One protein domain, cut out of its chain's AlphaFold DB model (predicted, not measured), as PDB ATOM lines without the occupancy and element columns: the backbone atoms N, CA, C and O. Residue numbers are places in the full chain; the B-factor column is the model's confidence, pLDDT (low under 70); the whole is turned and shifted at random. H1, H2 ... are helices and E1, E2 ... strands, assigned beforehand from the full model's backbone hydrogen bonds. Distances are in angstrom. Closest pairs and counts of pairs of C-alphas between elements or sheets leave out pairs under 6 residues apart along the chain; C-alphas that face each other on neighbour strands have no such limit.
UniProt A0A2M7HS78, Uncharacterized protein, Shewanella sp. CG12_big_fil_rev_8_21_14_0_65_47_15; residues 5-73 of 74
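This is residues 5 to 73 of the 74 residues of an uncharacterized protein of Shewanella sp. CG12_big_fil_rev_8_21_14_0_65_47_15 (UniProt A0A2M7HS78). A two-stranded hairpin, E1 and E2, and one long helix, H1, make an open V, joined where E2 runs straight into H1; beyond the far end of H1 a long link, residues 50 to 61, folds back toward the helix and leads into a short helix, H2, near the end of the printed part. Residues 66 to 73, of which 66 to 71 belong to H2, stick out at one end, and residues 46 to 51, of which 46 to 49 belong to H1, stick out at the turn where the link begins. The printed part has 69 residues with two named strands and two named helices, in the order E1, E2, H1, H2; the sheet has the order E1 - E2 and is antiparallel, and the class is mixed, helices and strands. The whole is only just extended, close to loose, with a radius of gyration of the C-alphas of 16.7 A, and it is flat, spanning 43 by 34 by 13 A.

The sheet is made of E1, residues 5 to 10, 16.5 A from first to last C-alpha, and E2, residues 18 to 24, 18.7 A. E1 begins at C-alpha 5, at (-13.100, -49.786, 9.456). H1 is residues 25 to 49, the longest helix, 36.5 A from C-alpha 25 at (-14.547, -46.704, 4.366) to C-alpha 49 at (12.204, -30.914, -14.822). H2 is residues 62 to 71, 14.2 A long, and ends at C-alpha 71, at (-13.091, -18.361, -11.343).

E1 and E2 are antiparallel neighbours and form a hairpin, with 150 degrees between their N-to-C directions. The C-alphas of Asn 8 and Gln 20 face each other at 4.5 A. N 7 and O 21 are within hydrogen-bond range at 2.9 A, and so are N 23 and O 5 at 2.8 A. The link from E2 to H1 is tight, with 0 residues between them. The closest C-alphas of E1 and H1 are those of Val 5 and Leu 25, 6.1 A apart, while the centres of these two elements are 19.4 A apart. H1 comes within 10 A of the sheet's C-alphas with its residues 25 to 30. H2 is apart from H1, E1 and E2. In H1 and H2 every O i to N i+4 pair is within hydrogen-bond range.

The two C-alphas farthest apart are those of Lys 15 and Ala 73, at 51.5 A. The printed part has no cut. The link from E1 to E2 is short, with 7 residues, and the link from H1 to H2, residues 50 to 61, is long. The mean pLDDT of the printed part is 95.2; residues 72 to 73 are under 70.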
ATOM      1  N   VAL A   5     -14.214 -48.890   9.778       97.00
ATOM      2  CA  VAL A   5     -13.100 -49.786   9.456       97.00
ATOM      3  C   VAL A   5     -11.944 -49.501  10.406       97.00
ATOM      4  O   VAL A   5     -11.750 -48.357  10.809       97.00
ATOM      5  N   ARG A   6     -11.166 -50.533  10.740       97.88
ATOM      6  CA  ARG A   6      -9.890 -50.367  11.441       97.88
ATOM      7  C   ARG A   6      -8.761 -50.309  10.430       97.88
ATOM      8  O   ARG A   6      -8.675 -51.176   9.562       97.88
ATOM      9  N   VAL A   7      -7.911 -49.303  10.562       97.12
ATOM     10  CA  VAL A   7      -6.754 -49.078   9.698       97.12
ATOM     11  C   VAL A   7      -5.498 -49.292  10.524       97.12
ATOM     12  O   VAL A   7      -5.359 -48.699  11.589       97.12
ATOM     13  N   ASN A   8      -4.599 -50.135  10.022       97.38
ATOM     14  CA  ASN A   8      -3.264 -50.322  10.573       97.38
ATOM     15  C   ASN A   8      -2.267 -49.579   9.690       97.38
ATOM     16  O   ASN A   8      -2.224 -49.821   8.484       97.38
ATOM     17  N   ALA A   9      -1.462 -48.707  10.286       95.25
ATOM     18  CA  ALA A   9      -0.408 -47.984   9.592       95.25
ATOM     19  C   ALA A   9       0.907 -48.128  10.356       95.25
ATOM     20  O   ALA A   9       0.958 -47.853  11.554       95.25
ATOM     21  N   ASP A  10       1.964 -48.549   9.664       97.06
ATOM     22  CA  ASP A  10       3.320 -48.477  10.203       97.06
ATOM     23  C   ASP A  10       3.855 -47.058  10.003       97.06
ATOM     24  O   ASP A  10       3.919 -46.560   8.877       97.06
ATOM     25  N   ILE A  11       4.196 -46.395  11.104       95.50
ATOM     26  CA  ILE A  11       4.763 -45.040  11.113       95.50
ATOM     27  C   ILE A  11       6.218 -45.031  11.599       95.50
ATOM     28  O   ILE A  11       6.790 -43.974  11.869       95.50
ATOM     29  N   GLY A  12       6.816 -46.208  11.764       96.38
ATOM     30  CA  GLY A  12       8.185 -46.369  12.215       96.38
ATOM     31  C   GLY A  12       9.194 -46.280  11.070       96.38
ATOM     32  O   GLY A  12       9.025 -46.904  10.029       96.38
ATOM     33  N   ILE A  13      10.280 -45.526  11.267       95.38
ATOM     34  CA  ILE A  13      11.354 -45.378  10.261       95.38
ATOM     35  C   ILE A  13      12.517 -46.347  10.514       95.38
ATOM     36  O   ILE A  13      13.040 -46.956   9.586       95.38
ATOM     37  N   HIS A  14      12.933 -46.507  11.773       96.69
ATOM     38  CA  HIS A  14      14.076 -47.361  12.140       96.69
ATOM     39  C   HIS A  14      13.664 -48.719  12.717       96.69
ATOM     40  O   HIS A  14      14.444 -49.668  12.716       96.69
ATOM     41  N   LYS A  15      12.444 -48.802  13.245       96.31
ATOM     42  CA  LYS A  15      11.804 -50.011  13.765       96.31
ATOM     43  C   LYS A  15      10.321 -49.897  13.460       96.31
ATOM     44  O   LYS A  15       9.804 -48.787  13.533       96.31
ATOM     45  N   SER A  16       9.666 -51.018  13.170       96.88
ATOM     46  CA  SER A  16       8.220 -51.038  12.934       96.88
ATOM     47  C   SER A  16       7.475 -50.467  14.141       96.88
ATOM     48  O   SER A  16       7.719 -50.870  15.284       96.88
ATOM     49  N   HIS A  17       6.587 -49.513  13.886       97.38
ATOM     50  CA  HIS A  17       5.696 -48.933  14.878       97.38
ATOM     51  C   HIS A  17       4.297 -48.816  14.279       97.38
ATOM     52  O   HIS A  17       3.938 -47.813  13.662       97.38
ATOM     53  N   ILE A  18       3.521 -49.885  14.446       97.44
ATOM     54  CA  ILE A  18       2.173 -49.995  13.898       97.44
ATOM     55  C   ILE A  18       1.184 -49.321  14.845       97.44
ATOM     56  O   ILE A  18       1.066 -49.707  16.010       97.44
ATOM     57  N   ILE A  19       0.435 -48.355  14.322       97.56
ATOM     58  CA  ILE A  19      -0.716 -47.756  14.994       97.56
ATOM     59  C   ILE A  19      -1.996 -48.247  14.325       97.56
ATOM     60  O   ILE A  19      -2.103 -48.279  13.099       97.56
ATOM     61  N   GLN A  20      -2.975 -48.608  15.155       97.81
ATOM     62  CA  GLN A  20      -4.324 -48.941  14.722       97.81
ATOM     63  C   GLN A  20      -5.277 -47.803  15.077       97.81
ATOM     64  O   GLN A  20      -5.326 -47.373  16.230       97.81
ATOM     65  N   VAL A  21      -6.063 -47.348  14.106       97.12
ATOM     66  CA  VAL A  21      -7.082 -46.307  14.295       97.12
ATOM     67  C   VAL A  21      -8.418 -46.733  13.703       97.12
ATOM     68  O   VAL A  21      -8.468 -47.497  12.735       97.12
ATOM     69  N   ASP A  22      -9.505 -46.219  14.273       97.81
ATOM     70  CA  ASP A  22     -10.828 -46.322  13.665       97.81
ATOM     71  C   ASP A  22     -11.008 -45.223  12.612       97.81
ATOM     72  O   ASP A  22     -10.655 -44.061  12.818       97.81
ATOM     73  N   SER A  23     -11.586 -45.593  11.476       97.12
ATOM     74  CA  SER A  23     -11.946 -44.690  10.387       97.12
ATOM     75  C   SER A  23     -13.260 -45.144   9.746       97.12
ATOM     76  O   SER A  23     -13.960 -46.026  10.246       97.12
ATOM     77  N   THR A  24     -13.618 -44.555   8.610       97.50
ATOM     78  CA  THR A  24     -14.736 -44.999   7.778       97.50
ATOM     79  C   THR A  24     -14.248 -45.339   6.381       97.50
ATOM     80  O   THR A  24     -13.322 -44.716   5.867       97.50
ATOM     81  N   LEU A  25     -14.910 -46.296   5.727       96.44
ATOM     82  CA  LEU A  25     -14.547 -46.704   4.366       96.44
ATOM     83  C   LEU A  25     -14.500 -45.514   3.390       96.44
ATOM     84  O   LEU A  25     -13.612 -45.436   2.549       96.44
ATOM     85  N   SER A  26     -15.445 -44.580   3.501       96.75
ATOM     86  CA  SER A  26     -15.481 -43.381   2.658       96.75
ATOM     87  C   SER A  26     -14.287 -42.462   2.912       96.75
ATOM     88  O   SER A  26     -13.690 -41.970   1.954       96.75
ATOM     89  N   ARG A  27     -13.898 -42.266   4.180       96.44
ATOM     90  CA  ARG A  27     -12.729 -41.454   4.523       96.44
ATOM     91  C   ARG A  27     -11.439 -42.052   3.966       96.44
ATOM     92  O   ARG A  27     -10.645 -41.301   3.400       96.44
ATOM     93  N   GLU A  28     -11.269 -43.367   4.061       97.25
ATOM     94  CA  GLU A  28     -10.084 -44.058   3.535       97.25
ATOM     95  C   GLU A  28     -10.013 -44.014   2.005       97.25
ATOM     96  O   GLU A  28      -8.951 -43.749   1.447       97.25
ATOM     97  N   LEU A  29     -11.144 -44.167   1.307       96.25
ATOM     98  CA  LEU A  29     -11.193 -43.980  -0.149       96.25
ATOM     99  C   LEU A  29     -10.815 -42.548  -0.551       96.25
ATOM    100  O   LEU A  29     -10.018 -42.350  -1.467       96.25
ATOM    101  N   MET A  30     -11.337 -41.540   0.156       96.06
ATOM    102  CA  MET A  30     -10.947 -40.146  -0.073       96.06
ATOM    103  C   MET A  30      -9.455 -39.919   0.183       96.06
ATOM    104  O   MET A  30      -8.808 -39.204  -0.584       96.06
ATOM    105  N   PHE A  31      -8.909 -40.506   1.252       96.06
ATOM    106  CA  PHE A  31      -7.485 -40.433   1.560       96.06
ATOM    107  C   PHE A  31      -6.648 -41.058   0.440       96.06
ATOM    108  O   PHE A  31      -5.758 -40.387  -0.070       96.06
ATOM    109  N   ALA A  32      -6.976 -42.274  -0.008       96.56
ATOM    110  CA  ALA A  32      -6.264 -42.960  -1.085       96.56
ATOM    111  C   ALA A  32      -6.262 -42.148  -2.391       96.56
ATOM    112  O   ALA A  32      -5.204 -41.938  -2.986       96.56
ATOM    113  N   CYS A  33      -7.418 -41.618  -2.801       96.62
ATOM    114  CA  CYS A  33      -7.515 -40.754  -3.980       96.62
ATOM    115  C   CYS A  33      -6.664 -39.484  -3.831       96.62
ATOM    116  O   CYS A  33      -5.909 -39.132  -4.735       96.62
ATOM    117  N   SER A  34      -6.747 -38.804  -2.682       96.88
ATOM    118  CA  SER A  34      -5.956 -37.596  -2.421       96.88
ATOM    119  C   SER A  34      -4.452 -37.883  -2.390       96.88
ATOM    120  O   SER A  34      -3.666 -37.080  -2.889       96.88
ATOM    121  N   HIS A  35      -4.049 -39.017  -1.817       97.25
ATOM    122  CA  HIS A  35      -2.658 -39.446  -1.713       97.25
ATOM    123  C   HIS A  35      -2.077 -39.776  -3.097       97.25
ATOM    124  O   HIS A  35      -0.965 -39.363  -3.416       97.25
ATOM    125  N   ALA A  36      -2.842 -40.452  -3.959       97.62
ATOM    126  CA  ALA A  36      -2.431 -40.716  -5.337       97.62
ATOM    127  C   ALA A  36      -2.241 -39.416  -6.138       97.62
ATOM    128  O   ALA A  36      -1.221 -39.243  -6.800       97.62
ATOM    129  N   ILE A  37      -3.180 -38.469  -6.030       97.69
ATOM    130  CA  ILE A  37      -3.085 -37.165  -6.706       97.69
ATOM    131  C   ILE A  37      -1.862 -36.375  -6.223       97.69
ATOM    132  O   ILE A  37      -1.173 -35.764  -7.041       97.69
ATOM    133  N   HIS A  38      -1.553 -36.427  -4.922       97.44
ATOM    134  CA  HIS A  38      -0.331 -35.837  -4.375       97.44
ATOM    135  C   HIS A  38       0.926 -36.402  -5.057       97.44
ATOM    136  O   HIS A  38       1.742 -35.627  -5.556       97.44
ATOM    137  N   HIS A  39       1.049 -37.730  -5.177       98.00
ATOM    138  CA  HIS A  39       2.173 -38.345  -5.899       98.00
ATOM    139  C   HIS A  39       2.194 -37.996  -7.382       98.00
ATOM    140  O   HIS A  39       3.263 -37.739  -7.922       98.00
ATOM    141  N   TYR A  40       1.041 -37.930  -8.051       97.75
ATOM    142  CA  TYR A  40       0.978 -37.514  -9.455       97.75
ATOM    143  C   TYR A  40       1.457 -36.076  -9.661       97.75
ATOM    144  O   TYR A  40       2.142 -35.807 -10.645       97.75
ATOM    145  N   SER A  41       1.168 -35.166  -8.729       97.38
ATOM    146  CA  SER A  41       1.698 -33.796  -8.761       97.38
ATOM    147  C   SER A  41       3.228 -33.767  -8.624       97.38
ATOM    148  O   SER A  41       3.924 -33.098  -9.394       97.38
ATOM    149  N   THR A  42       3.775 -34.566  -7.704       97.75
ATOM    150  CA  THR A  42       5.228 -34.719  -7.540       97.75
ATOM    151  C   THR A  42       5.874 -35.321  -8.790       97.75
ATOM    152  O   THR A  42       6.850 -34.779  -9.305       97.75
ATOM    153  N   LEU A  43       5.300 -36.397  -9.336       97.81
ATOM    154  CA  LEU A  43       5.779 -37.051 -10.558       97.81
ATOM    155  C   LEU A  43       5.736 -36.116 -11.764       97.81
ATOM    156  O   LEU A  43       6.704 -36.059 -12.518       97.81
ATOM    157  N   LYS A  44       4.649 -35.352 -11.928       97.69
ATOM    158  CA  LYS A  44       4.538 -34.310 -12.951       97.69
ATOM    159  C   LYS A  44       5.703 -33.333 -12.864       97.69
ATOM    160  O   LYS A  44       6.356 -33.085 -13.870       97.69
ATOM    161  N   THR A  45       5.977 -32.832 -11.663       97.00
ATOM    162  CA  THR A  45       7.054 -31.865 -11.426       97.00
ATOM    163  C   THR A  45       8.412 -32.448 -11.816       97.00
ATOM    164  O   THR A  45       9.144 -31.831 -12.585       97.00
ATOM    165  N   ILE A  46       8.730 -33.661 -11.353       98.19
ATOM    166  CA  ILE A  46       9.990 -34.346 -11.687       98.19
ATOM    167  C   ILE A  46      10.116 -34.547 -13.200       98.19
ATOM    168  O   ILE A  46      11.142 -34.218 -13.788       98.19
ATOM    169  N   TYR A  47       9.071 -35.054 -13.847       98.12
ATOM    170  CA  TYR A  47       9.101 -35.342 -15.276       98.12
ATOM    171  C   TYR A  47       9.241 -34.070 -16.127       98.12
ATOM    172  O   TYR A  47       9.994 -34.059 -17.098       98.12
ATOM    173  N   GLN A  48       8.586 -32.975 -15.732       97.25
ATOM    174  CA  GLN A  48       8.751 -31.672 -16.380       97.25
ATOM    175  C   GLN A  48      10.171 -31.114 -16.211       97.25
ATOM    176  O   GLN A  48      10.727 -30.580 -17.168       97.25
ATOM    177  N   LEU A  49      10.798 -31.292 -15.041       97.94
ATOM    178  CA  LEU A  49      12.204 -30.914 -14.822       97.94
ATOM    179  C   LEU A  49      13.173 -31.690 -15.727       97.94
ATOM    180  O   LEU A  49      14.232 -31.177 -16.072       97.94
ATOM    181  N   MET A  50      12.802 -32.899 -16.148       98.12
ATOM    182  CA  MET A  50      13.565 -33.713 -17.102       98.12
ATOM    183  C   MET A  50      13.280 -33.356 -18.574       98.12
ATOM    184  O   MET A  50      13.744 -34.055 -19.472       98.12
ATOM    185  N   GLY A  51      12.513 -32.292 -18.843       98.00
ATOM    186  CA  GLY A  51      12.136 -31.860 -20.195       98.00
ATOM    187  C   GLY A  51      10.900 -32.563 -20.767       98.00
ATOM    188  O   GLY A  51      10.576 -32.380 -21.940       98.00
ATOM    189  N   GLY A  52      10.200 -33.366 -19.963       97.12
ATOM    190  CA  GLY A  52       8.967 -34.035 -20.359       97.12
ATOM    191  C   GLY A  52       7.750 -33.102 -20.399       97.12
ATOM    192  O   GLY A  52       7.688 -32.085 -19.710       97.12
ATOM    193  N   VAL A  53       6.732 -33.475 -21.180       96.81
ATOM    194  CA  VAL A  53       5.460 -32.736 -21.286       96.81
ATOM    195  C   VAL A  53       4.312 -33.566 -20.711       96.81
ATOM    196  O   VAL A  53       4.142 -34.731 -21.059       96.81
ATOM    197  N   THR A  54       3.496 -32.963 -19.845       95.88
ATOM    198  CA  THR A  54       2.310 -33.591 -19.233       95.88
ATOM    199  C   THR A  54       1.059 -32.772 -19.506       95.88
ATOM    200  O   THR A  54       1.146 -31.549 -19.608       95.88
ATOM    201  N   SER A  55      -0.111 -33.416 -19.483       94.94
ATOM    202  CA  SER A  55      -1.395 -32.704 -19.425       94.94
ATOM    203  C   SER A  55      -1.450 -31.718 -18.244       94.94
ATOM    204  O   SER A  55      -0.893 -31.959 -17.162       94.94
ATOM    205  N   THR A  56      -2.156 -30.602 -18.432       90.94
ATOM    206  CA  THR A  56      -2.441 -29.619 -17.377       90.94
ATOM    207  C   THR A  56      -3.251 -30.230 -16.232       90.94
ATOM    208  O   THR A  56      -3.063 -29.827 -15.085       90.94
ATOM    209  N   GLU A  57      -4.054 -31.256 -16.516       94.38
ATOM    210  CA  GLU A  57      -4.922 -31.950 -15.558       94.38
ATOM    211  C   GLU A  57      -4.196 -33.031 -14.744       94.38
ATOM    212  O   GLU A  57      -4.659 -33.424 -13.673       94.38
ATOM    213  N   PHE A  58      -3.042 -33.516 -15.214       95.81
ATOM    214  CA  PHE A  58      -2.287 -34.540 -14.494       95.81
ATOM    215  C   PHE A  58      -1.770 -33.982 -13.159       95.81
ATOM    216  O   PHE A  58      -1.150 -32.916 -13.122       95.81
ATOM    217  N   GLY A  59      -2.066 -34.683 -12.059       95.75
ATOM    218  CA  GLY A  59      -1.747 -34.235 -10.698       95.75
ATOM    219  C   GLY A  59      -2.588 -33.058 -10.185       95.75
ATOM    220  O   GLY A  59      -2.275 -32.514  -9.127       95.75
ATOM    221  N   LEU A  60      -3.644 -32.642 -10.897       96.69
ATOM    222  CA  LEU A  60      -4.497 -31.532 -10.471       96.69
ATOM    223  C   LEU A  60      -5.397 -31.947  -9.299       96.69
ATOM    224  O   LEU A  60      -6.190 -32.885  -9.398       96.69
ATOM    225  N   ALA A  61      -5.315 -31.212  -8.188       95.69
ATOM    226  CA  ALA A  61      -6.189 -31.443  -7.046       95.69
ATOM    227  C   ALA A  61      -7.654 -31.086  -7.382       95.69
ATOM    228  O   ALA A  61      -7.904 -30.039  -7.990       95.69
ATOM    229  N   PRO A  62      -8.650 -31.881  -6.936       94.50
ATOM    230  CA  PRO A  62     -10.059 -31.592  -7.207       94.50
ATOM    231  C   PRO A  62     -10.515 -30.230  -6.670       94.50
ATOM    232  O   PRO A  62     -11.337 -29.570  -7.298       94.50
ATOM    233  N   SER A  63      -9.961 -29.780  -5.539       93.75
ATOM    234  CA  SER A  63     -10.219 -28.447  -4.978       93.75
ATOM    235  C   SER A  63      -9.710 -27.329  -5.888       93.75
ATOM    236  O   SER A  63     -10.431 -26.358  -6.105       93.75
ATOM    237  N   THR A  64      -8.524 -27.484  -6.482       94.56
ATOM    238  CA  THR A  64      -7.986 -26.548  -7.480       94.56
ATOM    239  C   THR A  64      -8.848 -26.536  -8.738       94.56
ATOM    240  O   THR A  64      -9.183 -25.469  -9.241       94.56
ATOM    241  N   ALA A  65      -9.289 -27.703  -9.211       94.50
ATOM    242  CA  ALA A  65     -10.216 -27.776 -10.338       94.50
ATOM    243  C   ALA A  65     -11.547 -27.062 -10.029       94.50
ATOM    244  O   ALA A  65     -12.075 -26.348 -10.878       94.50
ATOM    245  N   SER A  66     -12.082 -27.217  -8.812       94.62
ATOM    246  CA  SER A  66     -13.276 -26.492  -8.351       94.62
ATOM    247  C   SER A  66     -13.060 -24.985  -8.300       94.62
ATOM    248  O   SER A  66     -13.915 -24.244  -8.774       94.62
ATOM    249  N   PHE A  67     -11.919 -24.534  -7.778       94.81
ATOM    250  CA  PHE A  67     -11.556 -23.120  -7.774       94.81
ATOM    251  C   PHE A  67     -11.520 -22.548  -9.199       94.81
ATOM    252  O   PHE A  67     -12.198 -21.560  -9.464       94.81
ATOM    253  N   ASN A  68     -10.838 -23.219 -10.133       92.69
ATOM    254  CA  ASN A  68     -10.739 -22.776 -11.527       92.69
ATOM    255  C   ASN A  68     -12.112 -22.681 -12.210       92.69
ATOM    256  O   ASN A  68     -12.394 -21.697 -12.886       92.69
ATOM    257  N   ARG A  69     -12.996 -23.671 -12.003       94.31
ATOM    258  CA  ARG A  69     -14.368 -23.627 -12.546       94.31
ATOM    259  C   ARG A  69     -15.159 -22.429 -12.026       94.31
ATOM    260  O   ARG A  69     -15.889 -21.818 -12.795       94.31
ATOM    261  N   ASN A  70     -14.998 -22.092 -10.748       92.00
ATOM    262  CA  ASN A  70     -15.681 -20.948 -10.144       92.00
ATOM    263  C   ASN A  70     -15.076 -19.608 -10.586       92.00
ATOM    264  O   ASN A  70     -15.797 -18.624 -10.686       92.00
ATOM    265  N   GLN A  71     -13.771 -19.564 -10.865       82.62
ATOM    266  CA  GLN A  71     -13.091 -18.361 -11.343       82.62
ATOM    267  C   GLN A  71     -13.433 -18.036 -12.804       82.62
ATOM    268  O   GLN A  71     -13.572 -16.869 -13.140       82.62
ATOM    269  N   CYS A  72     -13.609 -19.047 -13.661       64.12
ATOM    270  CA  CYS A  72     -14.018 -18.873 -15.062       64.12
ATOM    271  C   CYS A  72     -15.531 -18.644 -15.256       64.12
ATOM    272  O   CYS A  72     -15.974 -18.486 -16.390       64.12
ATOM    273  N   ALA A  73     -16.326 -18.679 -14.183       58.88
ATOM    274  CA  ALA A  73     -17.764 -18.399 -14.217       58.88
ATOM    275  C   ALA A  73     -18.098 -16.896 -14.056       58.88
ATOM    276  O   ALA A  73     -19.277 -16.543 -14.022       58.88
TER     277      ALA A  73